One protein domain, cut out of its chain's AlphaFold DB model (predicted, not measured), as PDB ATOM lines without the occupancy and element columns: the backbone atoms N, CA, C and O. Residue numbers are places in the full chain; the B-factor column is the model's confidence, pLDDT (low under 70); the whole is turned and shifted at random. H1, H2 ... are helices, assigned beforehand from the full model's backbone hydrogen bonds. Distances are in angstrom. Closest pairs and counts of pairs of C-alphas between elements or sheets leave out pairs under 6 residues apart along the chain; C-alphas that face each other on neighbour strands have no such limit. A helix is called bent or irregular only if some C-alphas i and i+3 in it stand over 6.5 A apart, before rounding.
ATOM      1  N   ASP A  55     127.716 179.580 146.699       88.50
ATOM      2  CA  ASP A  55     127.900 178.529 145.680       88.50
ATOM      3  C   ASP A  55     127.496 177.125 146.174       88.50
ATOM      4  O   ASP A  55     126.984 176.294 145.412       88.50
ATOM      5  N   ALA A  56     127.707 176.847 147.465       90.81
ATOM      6  CA  ALA A  56     127.338 175.581 148.092       90.81
ATOM      7  C   ALA A  56     125.812 175.415 148.185       90.81
ATOM      8  O   ALA A  56     125.276 174.339 147.901       90.81
ATOM      9  N   GLU A  57     125.099 176.483 148.542       88.81
ATOM     10  CA  GLU A  57     123.637 176.500 148.588       88.81
ATOM     11  C   GLU A  57     123.036 176.401 147.188       88.81
ATOM     12  O   GLU A  57     122.124 175.598 146.974       88.81
ATOM     13  N   LEU A  58     123.597 177.129 146.222       85.19
ATOM     14  CA  LEU A  58     123.181 177.081 144.823       85.19
ATOM     15  C   LEU A  58     123.333 175.667 144.244       85.19
ATOM     16  O   LEU A  58     122.411 175.134 143.625       85.19
ATOM     17  N   THR A  59     124.468 175.015 144.509       89.50
ATOM     18  CA  THR A  59     124.723 173.633 144.074       89.50
ATOM     19  C   THR A  59     123.709 172.659 144.671       89.50
ATOM     20  O   THR A  59     123.197 171.791 143.962       89.50
ATOM     21  N   ARG A  60     123.370 172.824 145.958       92.94
ATOM     22  CA  ARG A  60     122.366 172.003 146.649       92.94
ATOM     23  C   ARG A  60     120.960 172.190 146.072       92.94
ATOM     24  O   ARG A  60     120.220 171.215 145.963       92.94
ATOM     25  N   LEU A  61     120.584 173.418 145.715       89.81
ATOM     26  CA  LEU A  61     119.242 173.764 145.231       89.81
ATOM     27  C   LEU A  61     119.038 173.507 143.731       89.81
ATOM     28  O   LEU A  61     117.898 173.398 143.280       89.81
ATOM     29  N   ARG A  62     120.118 173.366 142.954       87.75
ATOM     30  CA  ARG A  62     120.091 173.231 141.488       87.75
ATOM     31  C   ARG A  62     119.083 172.203 140.945       87.75
ATOM     32  O   ARG A  62     118.376 172.549 140.000       87.75
ATOM     33  N   PRO A  63     118.948 170.982 141.504       88.69
ATOM     34  CA  PRO A  63     117.958 170.022 141.006       88.69
ATOM     35  C   PRO A  63     116.515 170.495 141.226       88.69
ATOM     36  O   PRO A  63     115.668 170.340 140.347       88.69
ATOM     37  N   SER A  64     116.234 171.108 142.379       87.31
ATOM     38  CA  SER A  64     114.916 171.662 142.704       87.31
ATOM     39  C   SER A  64     114.573 172.865 141.829       87.31
ATOM     40  O   SER A  64     113.439 172.970 141.369       87.31
ATOM     41  N   LEU A  65     115.552 173.727 141.538       85.56
ATOM     42  CA  LEU A  65     115.385 174.847 140.608       85.56
ATOM     43  C   LEU A  65     115.074 174.358 139.189       85.56
ATOM     44  O   LEU A  65     114.136 174.853 138.574       85.56
ATOM     45  N   ALA A  66     115.774 173.330 138.699       84.19
ATOM     46  CA  ALA A  66     115.493 172.739 137.389       84.19
ATOM     47  C   ALA A  66     114.078 172.130 137.310       84.19
ATOM     48  O   ALA A  66     113.388 172.265 136.298       84.19
ATOM     49  N   ALA A  67     113.614 171.485 138.385       88.69
ATOM     50  CA  ALA A  67     112.250 170.968 138.463       88.69
ATOM     51  C   ALA A  67     111.202 172.094 138.474       88.69
ATOM     52  O   ALA A  67     110.169 171.987 137.807       88.69
ATOM     53  N   LEU A  68     111.474 173.185 139.198       86.00
ATOM     54  CA  LEU A  68     110.612 174.362 139.234       86.00
ATOM     55  C   LEU A  68     110.540 175.045 137.861       86.00
ATOM     56  O   LEU A  68     109.447 175.362 137.399       86.00
ATOM     57  N   GLU A  69     111.675 175.187 137.174       88.12
ATOM     58  CA  GLU A  69     111.753 175.729 135.815       88.12
ATOM     59  C   GLU A  69     110.942 174.880 134.824       88.12
ATOM     60  O   GLU A  69     110.181 175.415 134.017       88.12
ATOM     61  N   LEU A  70     111.050 173.549 134.898       87.19
ATOM     62  CA  LEU A  70     110.256 172.652 134.058       87.19
ATOM     63  C   LEU A  70     108.754 172.808 134.330       87.19
ATOM     64  O   LEU A  70     107.970 172.915 133.386       87.19
ATOM     65  N   LYS A  71     108.350 172.869 135.606       88.38
ATOM     66  CA  LYS A  71     106.953 173.108 135.991       88.38
ATOM     67  C   LYS A  71     106.453 174.441 135.434       88.38
ATOM     68  O   LYS A  71     105.366 174.487 134.866       88.38
ATOM     69  N   TYR A  72     107.253 175.498 135.550       86.31
ATOM     70  CA  TYR A  72     106.925 176.808 135.000       86.31
ATOM     71  C   TYR A  72     106.750 176.762 133.476       86.31
ATOM     72  O   TYR A  72     105.735 177.226 132.966       86.31
ATOM     73  N   LYS A  73     107.668 176.123 132.737       86.50
ATOM     74  CA  LYS A  73     107.554 175.950 131.275       86.50
ATOM     75  C   LYS A  73     106.267 175.227 130.870       86.50
ATOM     76  O   LYS A  73     105.621 175.639 129.910       86.50
ATOM     77  N   ILE A  74     105.880 174.181 131.603       88.19
ATOM     78  CA  ILE A  74     104.623 173.453 131.369       88.19
ATOM     79  C   ILE A  74     103.420 174.374 131.594       88.19
ATOM     80  O   ILE A  74     102.546 174.447 130.734       88.19
ATOM     81  N   LEU A  75     103.392 175.105 132.711       89.38
ATOM     82  CA  LEU A  75     102.305 176.035 133.026       89.38
ATOM     83  C   LEU A  75     102.196 177.150 131.979       89.38
ATOM     84  O   LEU A  75     101.104 177.425 131.496       89.38
ATOM     85  N   MET A  76     103.316 177.737 131.556       90.50
ATOM     86  CA  MET A  76     103.323 178.769 130.514       90.50
ATOM     87  C   MET A  76     102.828 178.239 129.168       90.50
ATOM     88  O   MET A  76     102.086 178.929 128.471       90.50
ATOM     89  N   HIS A  77     103.181 177.002 128.813       88.88
ATOM     90  CA  HIS A  77     102.646 176.355 127.618       88.88
ATOM     91  C   HIS A  77     101.123 176.164 127.708       88.88
ATOM     92  O   HIS A  77     100.406 176.481 126.760       88.88
ATOM     93  N   GLN A  78     100.621 175.709 128.861       87.75
ATOM     94  CA  GLN A  78      99.185 175.540 129.108       87.75
ATOM     95  C   GLN A  78      98.430 176.870 129.035       87.75
ATOM     96  O   GLN A  78      97.419 176.963 128.340       87.75
ATOM     97  N   VAL A  79      98.939 177.914 129.693       89.25
ATOM     98  CA  VAL A  79      98.356 179.263 129.652       89.25
ATOM     99  C   VAL A  79      98.339 179.807 128.223       89.25
ATOM    100  O   VAL A  79      97.338 180.386 127.811       89.25
ATOM    101  N   GLY A  80      99.393 179.572 127.436       85.75
ATOM    102  CA  GLY A  80      99.424 179.941 126.019       85.75
ATOM    103  C   GLY A  80      98.322 179.261 125.201       85.75
ATOM    104  O   GLY A  80      97.646 179.922 124.412       85.75
ATOM    105  N   GLY A  81      98.093 177.963 125.428       87.19
ATOM    106  CA  GLY A  81      96.990 177.224 124.810       87.19
ATOM    107  C   GLY A  81      95.618 177.788 125.188       87.19
ATOM    108  O   GLY A  81      94.798 178.050 124.312       87.19
ATOM    109  N   LEU A  82      95.398 178.061 126.478       86.75
ATOM    110  CA  LEU A  82      94.151 178.649 126.977       86.75
ATOM    111  C   LEU A  82      93.906 180.057 126.428       86.75
ATOM    112  O   LEU A  82      92.788 180.378 126.037       86.75
ATOM    113  N   ALA A  83      94.939 180.895 126.354       86.38
ATOM    114  CA  ALA A  83      94.830 182.233 125.783       86.38
ATOM    115  C   ALA A  83      94.460 182.183 124.292       86.38
ATOM    116  O   ALA A  83      93.650 182.985 123.822       86.38
ATOM    117  N   GLN A  84      95.021 181.225 123.549       86.00
ATOM    118  CA  GLN A  84      94.692 181.026 122.142       86.00
ATOM    119  C   GLN A  84      93.250 180.534 121.956       86.00
ATOM    120  O   GLN A  84      92.547 181.072 121.103       86.00
ATOM    121  N   ALA A  85      92.794 179.590 122.783       85.06
ATOM    122  CA  ALA A  85      91.403 179.134 122.806       85.06
ATOM    123  C   ALA A  85      90.437 180.281 123.147       85.06
ATOM    124  O   ALA A  85      89.487 180.541 122.415       85.06
ATOM    125  N   ALA A  86      90.727 181.052 124.201       84.62
ATOM    126  CA  ALA A  86      89.929 182.213 124.595       84.62
ATOM    127  C   ALA A  86      89.830 183.252 123.468       84.62
ATOM    128  O   ALA A  86      88.765 183.822 123.231       84.62
ATOM    129  N   LYS A  87      90.921 183.470 122.726       85.81
ATOM    130  CA  LYS A  87      90.918 184.319 121.534       85.81
ATOM    131  C   LYS A  87      90.055 183.732 120.415       85.81
ATOM    132  O   LYS A  87      89.303 184.486 119.805       85.81
ATOM    133  N   GLY A  88      90.151 182.429 120.143       85.12
ATOM    134  CA  GLY A  88      89.321 181.734 119.155       85.12
ATOM    135  C   GLY A  88      87.827 181.878 119.453       85.12
ATOM    136  O   GLY A  88      87.061 182.254 118.564       85.12
ATOM    137  N   ILE A  89      87.449 181.699 120.721       86.06
ATOM    138  CA  ILE A  89      86.080 181.877 121.220       86.06
ATOM    139  C   ILE A  89      85.625 183.331 121.081       86.06
ATOM    140  O   ILE A  89      84.586 183.601 120.485       86.06
ATOM    141  N   ALA A  90      86.418 184.294 121.558       84.81
ATOM    142  CA  ALA A  90      86.073 185.715 121.470       84.81
ATOM    143  C   ALA A  90      85.938 186.219 120.019       84.81
ATOM    144  O   ALA A  90      85.234 187.192 119.760       84.81
ATOM    145  N   GLN A  91      86.620 185.571 119.071       87.56
ATOM    146  CA  GLN A  91      86.526 185.861 117.640       87.56
ATOM    147  C   GLN A  91      85.397 185.089 116.934       87.56
ATOM    148  O   GLN A  91      85.153 185.344 115.757       87.56
ATOM    149  N   GLY A  92      84.715 184.170 117.626       85.19
ATOM    150  CA  GLY A  92      83.647 183.335 117.071       85.19
ATOM    151  C   GLY A  92      84.132 182.221 116.138       85.19
ATOM    152  O   GLY A  92      83.334 181.662 115.391       85.19
ATOM    153  N   HIS A  93      85.432 181.908 116.140       85.69
ATOM    154  CA  HIS A  93      86.002 180.815 115.343       85.69
ATOM    155  C   HIS A  93      85.881 179.452 116.039       85.69
ATOM    156  O   HIS A  93      85.957 178.415 115.384       85.69
ATOM    157  N   GLU A  94      85.710 179.458 117.360       82.88
ATOM    158  CA  GLU A  94      85.566 178.281 118.211       82.88
ATOM    159  C   GLU A  94      84.446 178.532 119.228       82.88
ATOM    160  O   GLU A  94      84.122 179.680 119.530       82.88
ATOM    161  N   THR A  95      83.853 177.471 119.765       81.06
ATOM    162  CA  THR A  95      82.891 177.529 120.870       81.06
ATOM    163  C   THR A  95      83.552 177.025 122.146       81.06
ATOM    164  O   THR A  95      84.532 176.274 122.105       81.06
ATOM    165  N   ILE A  96      83.045 177.451 123.302       79.81
ATOM    166  CA  ILE A  96      83.626 177.066 124.592       79.81
ATOM    167  C   ILE A  96      83.401 175.568 124.885       79.81
ATOM    168  O   ILE A  96      84.228 174.940 125.552       79.81
ATOM    169  N   SER A  97      82.380 174.956 124.271       80.94
ATOM    170  CA  SER A  97      82.161 173.503 124.269       80.94
ATOM    171  C   SER A  97      83.320 172.681 123.716       80.94
ATOM    172  O   SER A  97      83.631 171.621 124.265       80.94
ATOM    173  N   HIS A  98      84.017 173.171 122.686       78.81
ATOM    174  CA  HIS A  98      85.173 172.485 122.101       78.81
ATOM    175  C   HIS A  98      86.362 172.384 123.066       78.81
ATOM    176  O   HIS A  98      87.273 171.589 122.839       78.81
ATOM    177  N   HIS A  99      86.328 173.141 124.165       79.00
ATOM    178  CA  HIS A  99      87.372 173.191 125.188       79.00
ATOM    179  C   HIS A  99      86.935 172.574 126.522       79.00
ATOM    180  O   HIS A  99      87.563 172.819 127.549       79.00
ATOM    181  N   GLY A 100      85.888 171.740 126.504       76.50
ATOM    182  CA  GLY A 100      85.479 170.932 127.657       76.50
ATOM    183  C   GLY A 100      84.398 171.551 128.542       76.50
ATOM    184  O   GLY A 100      84.168 171.026 129.626       76.50
ATOM    185  N   PHE A 101      83.726 172.607 128.071       79.50
ATOM    186  CA  PHE A 101      82.596 173.248 128.761       79.50
ATOM    187  C   PHE A 101      81.335 173.273 127.878       79.50
ATOM    188  O   PHE A 101      80.867 174.348 127.490       79.50
ATOM    189  N   PRO A 102      80.806 172.103 127.466       75.38
ATOM    190  CA  PRO A 102      79.645 172.022 126.577       75.38
ATOM    191  C   PRO A 102      78.380 172.675 127.145       75.38
ATOM    192  O   PRO A 102      77.516 173.093 126.386       75.38
ATOM    193  N   GLU A 103      78.279 172.799 128.464       77.69
ATOM    194  CA  GLU A 103      77.158 173.417 129.169       77.69
ATOM    195  C   GLU A 103      77.032 174.935 128.968       77.69
ATOM    196  O   GLU A 103      76.013 175.511 129.341       77.69
ATOM    197  N   LEU A 104      78.050 175.585 128.405       72.94
ATOM    198  CA  LEU A 104      78.098 177.038 128.230       72.94
ATOM    199  C   LEU A 104      77.728 177.501 126.808       72.94
ATOM    200  O   LEU A 104      77.732 178.703 126.554       72.94
ATOM    201  N   ASP A 105      77.402 176.581 125.895       66.62
ATOM    202  CA  ASP A 105      77.035 176.904 124.506       66.62
ATOM    203  C   ASP A 105      75.547 177.282 124.323       66.62
ATOM    204  O   ASP A 105      75.199 177.877 123.306       66.62
ATOM    205  N   ASP A 106      74.684 176.990 125.306       58.66
ATOM    206  CA  ASP A 106      73.218 177.174 125.240       58.66
ATOM    207  C   ASP A 106      72.677 178.316 126.148       58.66
ATOM    208  O   ASP A 106      71.507 178.293 126.546       58.66
ATOM    209  N   ALA A 107      73.502 179.313 126.501       52.31
ATOM    210  CA  ALA A 107      73.104 180.482 127.312       52.31
ATOM    211  C   ALA A 107      72.846 181.754 126.484       52.31
ATOM    212  O   ALA A 107      73.671 182.076 125.600       52.31
TER     213      ALA A 107
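This is residues 55 to 107 of the 107 residues of an uncharacterized protein of Sulfitobacter dubius (UniProt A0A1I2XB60). What shape do these atoms make? One long helix, H1, kinked by 51 degrees near residue 62, makes most of the length, and a small hook made of a tight link, the short helix H2 and the tail lies at its far end. Residues 55 to 81, which belong to H1, stand free as a long arm. What is it made of? The printed part has 53 residues, with two named helices, H1 then H2, and no named strand; the class is all helix. How large is it? It is extended, with a radius of gyration of the C-alphas of 18.5 A and spans of 58 by 19 by 12 A.

How do the helices stand to each other? H1, residues 55 to 90, and H2, residues 96 to 99, are close but not clearly touching. Their closest C-alphas are those of Ile 89 and Ile 96, 6.4 A apart. What do the backbones show? In H1, 30 of 32 O i to N i+4 pairs are within hydrogen-bond range; H2 is too short for such a pair.

Where does H1 run? It goes from C-alpha 55 at (127.900, 178.529, 145.680) to C-alpha 90 at (86.073, 185.715, 121.470), 48.9 A. It is irregular: C-alphas 60 and 63 are 7.4 A apart. Where does H2 end? It ends at C-alpha 99, at (87.372, 173.191, 125.188).

How far does the printed part reach? The two C-alphas farthest apart, those of Ala 56 and Asp 106, are 58.8 A apart. Is there a cut or a long link? The printed part has no cut, and the link from H1 to H2 is tight, with 5 residues. Where is confidence low? Residues 105 to 107 are under 70, while the mean pLDDT of the printed part is 83.9.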